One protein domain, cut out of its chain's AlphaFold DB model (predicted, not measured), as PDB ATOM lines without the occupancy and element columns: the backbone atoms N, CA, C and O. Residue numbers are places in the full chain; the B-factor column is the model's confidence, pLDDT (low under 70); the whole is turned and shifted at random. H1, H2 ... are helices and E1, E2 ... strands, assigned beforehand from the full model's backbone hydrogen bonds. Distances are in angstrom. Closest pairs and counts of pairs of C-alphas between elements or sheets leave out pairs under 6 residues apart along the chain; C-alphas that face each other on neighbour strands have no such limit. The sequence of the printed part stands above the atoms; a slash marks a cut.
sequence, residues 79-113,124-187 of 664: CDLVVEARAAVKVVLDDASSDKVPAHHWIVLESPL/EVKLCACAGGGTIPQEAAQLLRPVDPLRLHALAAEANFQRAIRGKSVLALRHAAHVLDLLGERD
ATOM      1  N   CYS A  79     312.518 233.831 312.249       51.06
ATOM      2  CA  CYS A  79     313.400 234.953 312.606       51.06
ATOM      3  C   CYS A  79     313.288 236.131 311.628       51.06
ATOM      4  O   CYS A  79     313.434 237.282 312.029       51.06
ATOM      5  N   ASP A  80     312.944 235.853 310.369       57.03
ATOM      6  CA  ASP A  80     312.833 236.863 309.310       57.03
ATOM      7  C   ASP A  80     311.577 237.753 309.440       57.03
ATOM      8  O   ASP A  80     311.398 238.694 308.665       57.03
ATOM      9  N   LEU A  81     310.703 237.464 310.414       76.19
ATOM     10  CA  LEU A  81     309.471 238.214 310.684       76.19
ATOM     11  C   LEU A  81     309.638 239.277 311.772       76.19
ATOM     12  O   LEU A  81     308.849 240.218 311.816       76.19
ATOM     13  N   VAL A  82     310.637 239.145 312.651       87.31
ATOM     14  CA  VAL A  82     310.928 240.150 313.680       87.31
ATOM     15  C   VAL A  82     312.096 240.995 313.204       87.31
ATOM     16  O   VAL A  82     313.225 240.523 313.090       87.31
ATOM     17  N   VAL A  83     311.823 242.266 312.937       89.88
ATOM     18  CA  VAL A  83     312.803 243.207 312.399       89.88
ATOM     19  C   VAL A  83     313.035 244.363 313.360       89.88
ATOM     20  O   VAL A  83     312.125 244.810 314.049       89.88
ATOM     21  N   GLU A  84     314.259 244.876 313.409       92.12
ATOM     22  CA  GLU A  84     314.615 246.087 314.140       92.12
ATOM     23  C   GLU A  84     314.675 247.283 313.185       92.12
ATOM     24  O   GLU A  84     315.358 247.245 312.157       92.12
ATOM     25  N   ALA A  85     313.997 248.371 313.549       91.12
ATOM     26  CA  ALA A  85     314.089 249.641 312.839       91.12
ATOM     27  C   ALA A  85     315.412 250.354 313.168       91.12
ATOM     28  O   ALA A  85     315.658 250.708 314.317       91.12
ATOM     29  N   ARG A  86     316.283 250.613 312.187       88.75
ATOM     30  CA  ARG A  86     317.572 251.310 312.418       88.75
ATOM     31  C   ARG A  86     317.436 252.816 312.603       88.75
ATOM     32  O   ARG A  86     318.282 253.440 313.234       88.75
ATOM     33  N   ALA A  87     316.396 253.388 312.019       88.75
ATOM     34  CA  ALA A  87     316.014 254.785 312.138       88.75
ATOM     35  C   ALA A  87     314.512 254.846 312.423       88.75
ATOM     36  O   ALA A  87     313.844 253.814 312.456       88.75
ATOM     37  N   ALA A  88     313.971 256.040 312.649       90.31
ATOM     38  CA  ALA A  88     312.532 256.162 312.821       90.31
ATOM     39  C   ALA A  88     311.809 255.914 311.486       90.31
ATOM     40  O   ALA A  88     312.101 256.588 310.499       90.31
ATOM     41  N   VAL A  89     310.860 254.979 311.474       90.75
ATOM     42  CA  VAL A  89     310.132 254.539 310.278       90.75
ATOM     43  C   VAL A  89     308.681 254.995 310.363       90.75
ATOM     44  O   VAL A  89     308.037 254.847 311.403       90.75
ATOM     45  N   LYS A  90     308.168 255.569 309.274       91.00
ATOM     46  CA  LYS A  90     306.755 255.929 309.149       91.00
ATOM     47  C   LYS A  90     305.965 254.700 308.697       91.00
ATOM     48  O   LYS A  90     306.331 254.081 307.702       91.00
ATOM     49  N   VAL A  91     304.900 254.380 309.419       89.50
ATOM     50  CA  VAL A  91     303.959 253.303 309.101       89.50
ATOM     51  C   VAL A  91     302.634 253.936 308.707       89.50
ATOM     52  O   VAL A  91     302.103 254.765 309.448       89.50
ATOM     53  N   VAL A  92     302.106 253.562 307.549       88.88
ATOM     54  CA  VAL A  92     300.774 253.961 307.088       88.88
ATOM     55  C   VAL A  92     299.766 252.983 307.681       88.88
ATOM     56  O   VAL A  92     299.912 251.777 307.513       88.88
ATOM     57  N   LEU A  93     298.786 253.484 308.432       85.56
ATOM     58  CA  LEU A  93     297.768 252.642 309.072       85.56
ATOM     59  C   LEU A  93     296.511 252.545 308.199       85.56
ATOM     60  O   LEU A  93     295.933 251.468 308.076       85.56
ATOM     61  N   ASP A  94     296.124 253.658 307.577       80.44
ATOM     62  CA  ASP A  94     295.051 253.790 306.589       80.44
ATOM     63  C   ASP A  94     295.284 255.052 305.725       80.44
ATOM     64  O   ASP A  94     296.275 255.764 305.908       80.44
ATOM     65  N   ASP A  95     294.371 255.354 304.793       70.62
ATOM     66  CA  ASP A  95     294.485 256.494 303.862       70.62
ATOM     67  C   ASP A  95     294.575 257.872 304.556       70.62
ATOM     68  O   ASP A  95     294.935 258.867 303.922       70.62
ATOM     69  N   ALA A  96     294.247 257.960 305.851       67.31
ATOM     70  CA  ALA A  96     294.160 259.213 306.600       67.31
ATOM     71  C   ALA A  96     295.090 259.286 307.825       67.31
ATOM     72  O   ALA A  96     295.219 260.358 308.424       67.31
ATOM     73  N   SER A  97     295.740 258.188 308.220       80.25
ATOM     74  CA  SER A  97     296.529 258.106 309.448       80.25
ATOM     75  C   SER A  97     297.826 257.313 309.283       80.25
ATOM     76  O   SER A  97     297.944 256.324 308.560       80.25
ATOM     77  N   SER A  98     298.851 257.780 309.991       86.06
ATOM     78  CA  SER A  98     300.174 257.161 310.010       86.06
ATOM     79  C   SER A  98     300.803 257.316 311.386       86.06
ATOM     80  O   SER A  98     300.629 258.361 312.015       86.06
ATOM     81  N   ASP A  99     301.569 256.323 311.826       86.88
ATOM     82  CA  ASP A  99     302.367 256.363 313.058       86.88
ATOM     83  C   ASP A  99     303.865 256.386 312.698       86.88
ATOM     84  O   ASP A  99     304.273 256.093 311.570       86.88
ATOM     85  N   LYS A 100     304.713 256.770 313.649       90.38
ATOM     86  CA  LYS A 100     306.166 256.786 313.509       90.38
ATOM     87  C   LYS A 100     306.785 255.886 314.570       90.38
ATOM     88  O   LYS A 100     306.897 256.266 315.734       90.38
ATOM     89  N   VAL A 101     307.265 254.723 314.142       91.00
ATOM     90  CA  VAL A 101     308.006 253.797 315.002       91.00
ATOM     91  C   VAL A 101     309.436 254.325 315.176       91.00
ATOM     92  O   VAL A 101     310.128 254.528 314.177       91.00
ATOM     93  N   PRO A 102     309.913 254.595 316.406       88.44
ATOM     94  CA  PRO A 102     311.266 255.101 316.629       88.44
ATOM     95  C   PRO A 102     312.348 254.057 316.324       88.44
ATOM     96  O   PRO A 102     312.090 252.855 316.306       88.44
ATOM     97  N   ALA A 103     313.591 254.519 316.167       91.00
ATOM     98  CA  ALA A 103     314.745 253.637 316.007       91.00
ATOM     99  C   ALA A 103     314.878 252.634 317.172       91.00
ATOM    100  O   ALA A 103     314.433 252.889 318.296       91.00
ATOM    101  N   HIS A 104     315.520 251.502 316.896       90.81
ATOM    102  CA  HIS A 104     315.808 250.392 317.806       90.81
ATOM    103  C   HIS A 104     314.583 249.698 318.410       90.81
ATOM    104  O   HIS A 104     314.696 249.022 319.436       90.81
ATOM    105  N   HIS A 105     313.408 249.867 317.805       93.25
ATOM    106  CA  HIS A 105     312.207 249.126 318.180       93.25
ATOM    107  C   HIS A 105     312.017 247.930 317.260       93.25
ATOM    108  O   HIS A 105     312.303 248.000 316.060       93.25
ATOM    109  N   TRP A 106     311.550 246.829 317.844       93.38
ATOM    110  CA  TRP A 106     311.231 245.621 317.095       93.38
ATOM    111  C   TRP A 106     309.803 245.662 316.557       93.38
ATOM    112  O   TRP A 106     308.869 246.010 317.279       93.38
ATOM    113  N   ILE A 107     309.660 245.292 315.289       91.88
ATOM    114  CA  ILE A 107     308.419 245.258 314.519       91.88
ATOM    115  C   ILE A 107     308.213 243.825 314.033       91.88
ATOM    116  O   ILE A 107     309.174 243.130 313.706       91.88
ATOM    117  N   VAL A 108     306.958 243.390 313.989       89.62
ATOM    118  CA  VAL A 108     306.575 242.051 313.522       89.62
ATOM    119  C   VAL A 108     305.879 242.181 312.178       89.62
ATOM    120  O   VAL A 108     304.905 242.928 312.070       89.62
ATOM    121  N   LEU A 109     306.384 241.471 311.177       86.81
ATOM    122  CA  LEU A 109     305.887 241.469 309.805       86.81
ATOM    123  C   LEU A 109     304.889 240.323 309.574       86.81
ATOM    124  O   LEU A 109     304.963 239.293 310.240       86.81
ATOM    125  N   GLU A 110     303.974 240.482 308.615       82.75
ATOM    126  CA  GLU A 110     303.077 239.395 308.167       82.75
ATOM    127  C   GLU A 110     303.784 238.384 307.251       82.75
ATOM    128  O   GLU A 110     303.377 237.228 307.167       82.75
ATOM    129  N   SER A 111     304.843 238.818 306.565       74.25
ATOM    130  CA  SER A 111     305.632 238.018 305.627       74.25
ATOM    131  C   SER A 111     307.117 238.375 305.762       74.25
ATOM    132  O   SER A 111     307.416 239.535 306.063       74.25
ATOM    133  N   PRO A 112     308.049 237.424 305.541       70.25
ATOM    134  CA  PRO A 112     309.481 237.706 305.561       70.25
ATOM    135  C   PRO A 112     309.863 238.815 304.581       70.25
ATOM    136  O   PRO A 112     309.218 238.988 303.541       70.25
ATOM    137  N   LEU A 113     310.942 239.535 304.896       67.62
ATOM    138  CA  LEU A 113     311.532 240.490 303.960       67.62
ATOM    139  C   LEU A 113     311.966 239.762 302.667       67.62
ATOM    140  O   LEU A 113     312.548 238.678 302.752       67.62
ATOM    141  N   GLU A 124     304.577 246.791 299.244       76.75
ATOM    142  CA  GLU A 124     304.682 247.344 300.591       76.75
ATOM    143  C   GLU A 124     304.926 246.237 301.627       76.75
ATOM    144  O   GLU A 124     304.412 245.119 301.512       76.75
ATOM    145  N   VAL A 125     305.688 246.558 302.674       85.25
ATOM    146  CA  VAL A 125     305.928 245.631 303.784       85.25
ATOM    147  C   VAL A 125     304.768 245.729 304.769       85.25
ATOM    148  O   VAL A 125     304.529 246.794 305.336       85.25
ATOM    149  N   LYS A 126     304.056 244.618 304.988       86.75
ATOM    150  CA  LYS A 126     302.899 244.552 305.892       86.75
ATOM    151  C   LYS A 126     303.291 244.138 307.307       86.75
ATOM    152  O   LYS A 126     304.044 243.180 307.499       86.75
ATOM    153  N   LEU A 127     302.754 244.851 308.292       88.94
ATOM    154  CA  LEU A 127     302.959 244.605 309.720       88.94
ATOM    155  C   LEU A 127     301.859 243.695 310.264       88.94
ATOM    156  O   LEU A 127     300.736 243.746 309.772       88.94
ATOM    157  N   CYS A 128     302.151 242.906 311.307       85.88
ATOM    158  CA  CYS A 128     301.154 242.010 311.904       85.88
ATOM    159  C   CYS A 128     299.883 242.771 312.285       85.88
ATOM    160  O   CYS A 128     299.911 243.615 313.189       85.88
ATOM    161  N   ALA A 129     298.754 242.400 311.675       80.06
ATOM    162  CA  ALA A 129     297.435 242.939 312.008       80.06
ATOM    163  C   ALA A 129     297.130 242.874 313.518       80.06
ATOM    164  O   ALA A 129     296.548 243.791 314.094       80.06
ATOM    165  N   CYS A 130     297.602 241.819 314.180       76.25
ATOM    166  CA  CYS A 130     297.456 241.581 315.611       76.25
ATOM    167  C   CYS A 130     298.085 242.664 316.513       76.25
ATOM    168  O   CYS A 130     297.634 242.873 317.638       76.25
ATOM    169  N   ALA A 131     299.120 243.346 316.023       83.06
ATOM    170  CA  ALA A 131     299.888 244.351 316.751       83.06
ATOM    171  C   ALA A 131     299.555 245.785 316.297       83.06
ATOM    172  O   ALA A 131     300.245 246.731 316.671       83.06
ATOM    173  N   GLY A 132     298.478 245.960 315.527       81.75
ATOM    174  CA  GLY A 132     298.039 247.252 314.998       81.75
ATOM    175  C   GLY A 132     298.125 247.368 313.477       81.75
ATOM    176  O   GLY A 132     297.519 248.286 312.934       81.75
ATOM    177  N   GLY A 133     298.794 246.428 312.800       85.94
ATOM    178  CA  GLY A 133     298.866 246.375 311.341       85.94
ATOM    179  C   GLY A 133     299.574 247.575 310.707       85.94
ATOM    180  O   GLY A 133     300.408 248.234 311.329       85.94
ATOM    181  N   GLY A 134     299.232 247.836 309.447       88.12
ATOM    182  CA  GLY A 134     299.785 248.923 308.642       88.12
ATOM    183  C   GLY A 134     300.840 248.471 307.636       88.12
ATOM    184  O   GLY A 134     301.258 247.308 307.608       88.12
ATOM    185  N   THR A 135     301.254 249.408 306.789       89.12
ATOM    186  CA  THR A 135     302.219 249.182 305.717       89.12
ATOM    187  C   THR A 135     303.390 250.156 305.797       89.12
ATOM    188  O   THR A 135     303.257 251.324 306.176       89.12
ATOM    189  N   ILE A 136     304.584 249.654 305.490       87.31
ATOM    190  CA  ILE A 136     305.796 250.458 305.338       87.31
ATOM    191  C   ILE A 136     306.107 250.537 303.839       87.31
ATOM    192  O   ILE A 136     306.295 249.485 303.211       87.31
ATOM    193  N   PRO A 137     306.190 251.754 303.264       84.06
ATOM    194  CA  PRO A 137     306.610 251.939 301.880       84.06
ATOM    195  C   PRO A 137     307.976 251.302 301.625       84.06
ATOM    196  O   PRO A 137     308.862 251.339 302.483       84.06
ATOM    197  N   GLN A 138     308.174 250.754 300.429       75.50
ATOM    198  CA  GLN A 138     309.381 250.000 300.073       75.50
ATOM    199  C   GLN A 138     310.680 250.797 300.293       75.50
ATOM    200  O   GLN A 138     311.670 250.262 300.789       75.50
ATOM    201  N   GLU A 139     310.650 252.103 300.027       77.75
ATOM    202  CA  GLU A 139     311.764 253.035 300.247       77.75
ATOM    203  C   GLU A 139     312.220 253.092 301.712       77.75
ATOM    204  O   GLU A 139     313.386 253.344 302.006       77.75
ATOM    205  N   ALA A 140     311.299 252.867 302.650       80.56
ATOM    206  CA  ALA A 140     311.563 252.864 304.082       80.56
ATOM    207  C   ALA A 140     311.867 251.454 304.617       80.56
ATOM    208  O   ALA A 140     312.443 251.328 305.699       80.56
ATOM    209  N   ALA A 141     311.559 250.395 303.858       79.50
ATOM    210  CA  ALA A 141     311.851 249.011 304.234       79.50
ATOM    211  C   ALA A 141     313.360 248.737 304.363       79.50
ATOM    212  O   ALA A 141     313.766 247.937 305.201       79.50
ATOM    213  N   GLN A 142     314.207 249.470 303.629       81.94
ATOM    214  CA  GLN A 142     315.673 249.411 303.764       81.94
ATOM    215  C   GLN A 142     316.189 249.796 305.168       81.94
ATOM    216  O   GLN A 142     317.337 249.516 305.520       81.94
ATOM    217  N   LEU A 143     315.355 250.459 305.982       85.62
ATOM    218  CA  LEU A 143     315.671 250.826 307.364       85.62
ATOM    219  C   LEU A 143     315.413 249.680 308.353       85.62
ATOM    220  O   LEU A 143     315.764 249.816 309.526       85.62
ATOM    221  N   LEU A 144     314.815 248.575 307.906       87.06
ATOM    222  CA  LEU A 144     314.518 247.397 308.713       87.06
ATOM    223  C   LEU A 144     315.624 246.355 308.549       87.06
ATOM    224  O   LEU A 144     316.157 246.150 307.459       87.06
ATOM    225  N   ARG A 145     315.976 245.674 309.639       86.81
ATOM    226  CA  ARG A 145     316.880 244.520 309.598       86.81
ATOM    227  C   ARG A 145     316.307 243.356 310.391       86.81
ATOM    228  O   ARG A 145     315.818 243.613 311.489       86.81
ATOM    229  N   PRO A 146     316.418 242.109 309.903       85.12
ATOM    230  CA  PRO A 146     316.104 240.937 310.711       85.12
ATOM    231  C   PRO A 146     316.846 240.992 312.048       85.12
ATOM    232  O   PRO A 146     318.035 241.328 312.097       85.12
ATOM    233  N   VAL A 147     316.138 240.712 313.140       84.31
ATOM    234  CA  VAL A 147     316.762 240.587 314.457       84.31
ATOM    235  C   VAL A 147     317.538 239.274 314.491       84.31
ATOM    236  O   VAL A 147     317.012 238.224 314.135       84.31
ATOM    237  N   ASP A 148     318.795 239.344 314.930       80.62
ATOM    238  CA  ASP A 148     319.654 238.166 315.071       80.62
ATOM    239  C   ASP A 148     318.950 237.081 315.919       80.62
ATOM    240  O   ASP A 148     318.462 237.405 317.009       80.62
ATOM    241  N   PRO A 149     318.898 235.810 315.473       76.12
ATOM    242  CA  PRO A 149     318.276 234.723 316.227       76.12
ATOM    243  C   PRO A 149     318.780 234.596 317.670       76.12
ATOM    244  O   PRO A 149     317.999 234.263 318.561       76.12
ATOM    245  N   LEU A 150     320.050 234.924 317.935       75.38
ATOM    246  CA  LEU A 150     320.636 234.915 319.278       75.38
ATOM    247  C   LEU A 150     320.056 236.000 320.193       75.38
ATOM    248  O   LEU A 150     320.167 235.886 321.409       75.38
ATOM    249  N   ARG A 151     319.435 237.047 319.633       81.25
ATOM    250  CA  ARG A 151     318.743 238.115 320.371       81.25
ATOM    251  C   ARG A 151     317.255 237.829 320.568       81.25
ATOM    252  O   ARG A 151     316.620 238.527 321.350       81.25
ATOM    253  N   LEU A 152     316.677 236.830 319.900       80.25
ATOM    254  CA  LEU A 152     315.249 236.503 319.995       80.25
ATOM    255  C   LEU A 152     314.952 235.603 321.208       80.25
ATOM    256  O   LEU A 152     314.568 234.442 321.073       80.25
ATOM    257  N   HIS A 153     315.123 236.158 322.410       78.69
ATOM    258  CA  HIS A 153     314.814 235.511 323.692       78.69
ATOM    259  C   HIS A 153     314.019 236.440 324.630       78.69
ATOM    260  O   HIS A 153     314.017 237.663 324.456       78.69
ATOM    261  N   ALA A 154     313.371 235.871 325.657       73.56
ATOM    262  CA  ALA A 154     312.430 236.576 326.538       73.56
ATOM    263  C   ALA A 154     313.015 237.848 327.188       73.56
ATOM    264  O   ALA A 154     312.396 238.908 327.141       73.56
ATOM    265  N   LEU A 155     314.245 237.788 327.716       74.31
ATOM    266  CA  LEU A 155     314.901 238.958 328.329       74.31
ATOM    267  C   LEU A 155     315.109 240.129 327.351       74.31
ATOM    268  O   LEU A 155     314.951 241.289 327.731       74.31
ATOM    269  N   ALA A 156     315.458 239.855 326.091       79.12
ATOM    270  CA  ALA A 156     315.657 240.906 325.096       79.12
ATOM    271  C   ALA A 156     314.320 241.476 324.591       79.12
ATOM    272  O   ALA A 156     314.219 242.685 324.360       79.12
ATOM    273  N   ALA A 157     313.283 240.637 324.502       83.06
ATOM    274  CA  ALA A 157     311.915 241.072 324.229       83.06
ATOM    275  C   ALA A 157     311.382 241.995 325.335       83.06
ATOM    276  O   ALA A 157     310.834 243.059 325.043       83.06
ATOM    277  N   GLU A 158     311.625 241.647 326.602       82.88
ATOM    278  CA  GLU A 158     311.267 242.475 327.757       82.88
ATOM    279  C   GLU A 158     312.012 243.819 327.719       82.88
ATOM    280  O   GLU A 158     311.403 244.872 327.899       82.88
ATOM    281  N   ALA A 159     313.304 243.830 327.377       80.62
ATOM    282  CA  ALA A 159     314.056 245.073 327.202       80.62
ATOM    283  C   ALA A 159     313.501 245.957 326.063       80.62
ATOM    284  O   ALA A 159     313.461 247.184 326.193       80.62
ATOM    285  N   ASN A 160     313.051 245.357 324.954       89.62
ATOM    286  CA  ASN A 160     312.379 246.074 323.867       89.62
ATOM    287  C   ASN A 160     311.018 246.643 324.308       89.62
ATOM    288  O   ASN A 160     310.710 247.797 324.015       89.62
ATOM    289  N   PHE A 161     310.241 245.885 325.085       88.44
ATOM    290  CA  PHE A 161     308.974 246.342 325.660       88.44
ATOM    291  C   PHE A 161     309.163 247.522 326.620       88.44
ATOM    292  O   PHE A 161     308.490 248.544 326.488       88.44
ATOM    293  N   GLN A 162     310.153 247.459 327.513       83.81
ATOM    294  CA  GLN A 162     310.489 248.566 328.416       83.81
ATOM    295  C   GLN A 162     310.927 249.832 327.669       83.81
ATOM    296  O   GLN A 162     310.605 250.946 328.090       83.81
ATOM    297  N   ARG A 163     311.639 249.686 326.543       88.50
ATOM    298  CA  ARG A 163     311.998 250.815 325.671       88.50
ATOM    299  C   ARG A 163     310.756 251.465 325.068       88.50
ATOM    300  O   ARG A 163     310.646 252.689 325.103       88.50
ATOM    301  N   ALA A 164     309.808 250.655 324.600       89.62
ATOM    302  CA  ALA A 164     308.571 251.143 324.007       89.62
ATOM    303  C   ALA A 164     307.669 251.871 325.022       89.62
ATOM    304  O   ALA A 164     307.089 252.899 324.678       89.62
ATOM    305  N   ILE A 165     307.621 251.423 326.287       86.38
ATOM    306  CA  ILE A 165     306.886 252.108 327.376       86.38
ATOM    307  C   ILE A 165     307.408 253.530 327.617       86.38
ATOM    308  O   ILE A 165     306.641 254.426 327.954       86.38
ATOM    309  N   ARG A 166     308.719 253.746 327.470       85.44
ATOM    310  CA  ARG A 166     309.354 255.066 327.635       85.44
ATOM    311  C   ARG A 166     309.267 255.925 326.368       85.44
ATOM    312  O   ARG A 166     309.753 257.055 326.361       85.44
ATOM    313  N   GLY A 167     308.733 255.361 325.286       86.88
ATOM    314  CA  GLY A 167     308.636 255.980 323.975       86.88
ATOM    315  C   GLY A 167     307.362 256.801 323.785       86.88
ATOM    316  O   GLY A 167     306.618 257.083 324.711       86.88
ATOM    317  N   LYS A 168     307.120 257.206 322.536       88.50
ATOM    318  CA  LYS A 168     305.964 258.035 322.142       88.50
ATOM    319  C   LYS A 168     305.114 257.392 321.040       88.50
ATOM    320  O   LYS A 168     304.286 258.072 320.452       88.50
ATOM    321  N   SER A 169     305.353 256.119 320.719       91.44
ATOM    322  CA  SER A 169     304.630 255.399 319.664       91.44
ATOM    323  C   SER A 169     303.861 254.237 320.269       91.44
ATOM    324  O   SER A 169     304.447 253.306 320.827       91.44
ATOM    325  N   VAL A 170     302.537 254.313 320.160       89.62
ATOM    326  CA  VAL A 170     301.631 253.258 320.627       89.62
ATOM    327  C   VAL A 170     301.782 252.021 319.745       89.62
ATOM    328  O   VAL A 170     301.793 250.906 320.264       89.62
ATOM    329  N   LEU A 171     301.997 252.195 318.438       90.62
ATOM    330  CA  LEU A 171     302.271 251.086 317.528       90.62
ATOM    331  C   LEU A 171     303.544 250.322 317.925       90.62
ATOM    332  O   LEU A 171     303.520 249.099 318.039       90.62
ATOM    333  N   ALA A 172     304.637 251.028 318.235       91.50
ATOM    334  CA  ALA A 172     305.873 250.389 318.698       91.50
ATOM    335  C   ALA A 172     305.665 249.576 319.991       91.50
ATOM    336  O   ALA A 172     306.215 248.484 320.140       91.50
ATOM    337  N   LEU A 173     304.839 250.086 320.912       91.31
ATOM    338  CA  LEU A 173     304.477 249.397 322.152       91.31
ATOM    339  C   LEU A 173     303.669 248.120 321.891       91.31
ATOM    340  O   LEU A 173     303.954 247.090 322.505       91.31
ATOM    341  N   ARG A 174     302.706 248.157 320.965       89.75
ATOM    342  CA  ARG A 174     301.904 246.984 320.583       89.75
ATOM    343  C   ARG A 174     302.748 245.890 319.941       89.75
ATOM    344  O   ARG A 174     302.624 244.729 320.320       89.75
ATOM    345  N   HIS A 175     303.653 246.253 319.035       91.94
ATOM    346  CA  HIS A 175     304.591 245.296 318.449       91.94
ATOM    347  C   HIS A 175     305.541 244.708 319.493       91.94
ATOM    348  O   HIS A 175     305.768 243.501 319.497       91.94
ATOM    349  N   ALA A 176     306.038 245.518 320.429       89.81
ATOM    350  CA  ALA A 176     306.887 245.023 321.505       89.81
ATOM    351  C   ALA A 176     306.148 244.058 322.450       89.81
ATOM    352  O   ALA A 176     306.724 243.047 322.845       89.81
ATOM    353  N   ALA A 177     304.878 244.336 322.771       86.75
ATOM    354  CA  ALA A 177     304.028 243.432 323.547       86.75
ATOM    355  C   ALA A 177     303.804 242.106 322.812       86.75
ATOM    356  O   ALA A 177     303.899 241.040 323.411       86.75
ATOM    357  N   HIS A 178     303.564 242.177 321.502       85.56
ATOM    358  CA  HIS A 178     303.358 240.992 320.684       85.56
ATOM    359  C   HIS A 178     304.617 240.113 320.618       85.56
ATOM    360  O   HIS A 178     304.523 238.902 320.783       85.56
ATOM    361  N   VAL A 179     305.809 240.704 320.468       86.00
ATOM    362  CA  VAL A 179     307.076 239.947 320.521       86.00
ATOM    363  C   VAL A 179     307.313 239.328 321.901       86.00
ATOM    364  O   VAL A 179     307.830 238.216 321.991       86.00
ATOM    365  N   LEU A 180     306.934 240.026 322.975       82.75
ATOM    366  CA  LEU A 180     307.039 239.503 324.333       82.75
ATOM    367  C   LEU A 180     306.142 238.275 324.539       82.75
ATOM    368  O   LEU A 180     306.602 237.298 325.118       82.75
ATOM    369  N   ASP A 181     304.917 238.286 324.011       79.38
ATOM    370  CA  ASP A 181     304.025 237.120 324.047       79.38
ATOM    371  C   ASP A 181     304.564 235.954 323.209       79.38
ATOM    372  O   ASP A 181     304.578 234.819 323.679       79.38
ATOM    373  N   LEU A 182     305.103 236.230 322.015       75.62
ATOM    374  CA  LEU A 182     305.715 235.206 321.157       75.62
ATOM    375  C   LEU A 182     306.913 234.500 321.814       75.62
ATOM    376  O   LEU A 182     307.193 233.342 321.501       75.62
ATOM    377  N   LEU A 183     307.653 235.196 322.682       74.94
ATOM    378  CA  LEU A 183     308.882 234.684 323.298       74.94
ATOM    379  C   LEU A 183     308.718 234.287 324.774       74.94
ATOM    380  O   LEU A 183     309.580 233.580 325.292       74.94
ATOM    381  N   GLY A 184     307.639 234.712 325.437       61.34
ATOM    382  CA  GLY A 184     307.362 234.473 326.858       61.34
ATOM    383  C   GLY A 184     306.728 233.115 327.184       61.34
ATOM    384  O   GLY A 184     306.919 232.619 328.289       61.34
ATOM    385  N   GLU A 185     306.047 232.454 326.238       53.91
ATOM    386  CA  GLU A 185     305.455 231.110 326.441       53.91
ATOM    387  C   GLU A 185     306.496 229.971 326.566       53.91
ATOM    388  O   GLU A 185     306.133 228.813 326.758       53.91
ATOM    389  N   ARG A 186     307.801 230.270 326.486       52.06
ATOM    390  CA  ARG A 186     308.884 229.270 326.582       52.06
ATOM    391  C   ARG A 186     309.313 228.910 328.013       52.06
ATOM    392  O   ARG A 186     309.968 227.886 328.175       52.06
ATOM    393  N   ASP A 187     308.935 229.688 329.031       44.31
ATOM    394  CA  ASP A 187     309.469 229.546 330.404       44.31
ATOM    395  C   ASP A 187     308.553 228.763 331.382       44.31
ATOM    396  O   ASP A 187     308.799 228.724 332.590       44.31
TER     397      ASP A 187
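Overview. This is residues 79 to 113 and 124 to 187 of the 664 residues of the protein "Hypothetical protein" of Brandtodinium nutricula (UniProt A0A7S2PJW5). A helical hairpin, H2 and H3, packs through H3 on E4, an edge strand of a small three-stranded sheet, while a separate two-stranded hairpin, E2 and E3, reaches to the far end of the long axis. The printed part has 99 residues with three named helices and five named strands, in the order E1 E2 E3 E4 H1 E5 H2 H3, a mixed class. The larger sheet runs E4, E1, E5, antiparallel throughout. The whole is compact, with a radius of gyration of the C-alphas of 12.3 A, and spans 41 by 26 by 22 A.

Arrangement. Start at E1, residues 82 to 85, the inner strand; it is antiparallel to E5, residues 144 to 146, with N 84 and O 145 2.8 A apart. Its other neighbour, E4, residues 106 to 108, is antiparallel too, with N 107 and O 83 at 2.8 A. E2, residues 89 to 94, and E3, residues 97 to 101, form an antiparallel hairpin, N 91 and O 99 being 2.8 A apart. H1, residues 138 to 141, is not on the three-stranded sheet; its closest C-alphas with E2 are Ala 140 and Val 89, 6.6 A. H2, residues 154 to 165, and H3, residues 170 to 184, touch as a helical hairpin, closest at C-alphas 164 and 173, 4.8 A, opposite ways at a shallow tilt of 16 degrees. H3 only grazes that sheet with residues 171 to 179; its closest C-alphas with E4 are His 175 and Ile 107, 5.5 A. Every O i to N i+4 pair is within hydrogen-bond range in H2 and H3; H1 is too short for one.

Along the chain. Find C-alpha 82 at (310.928, 240.150, 313.680), where E1 begins. E2 measures 15.5 A, E3 13.5 A and H2 16.5 A. H3 runs 20.6 A to C-alpha 184 at (307.362, 234.473, 326.858).

Size, cuts and confidence. The farthest C-alphas, Ala 96 and Asp 187, are 41.0 A apart. Residues 114 to 123 are not printed; the gap is 10.3 A. Of the links printed whole, none is long. Look for pLDDT under 70 at residues 79 to 80, 96, 113 and 184 to 187.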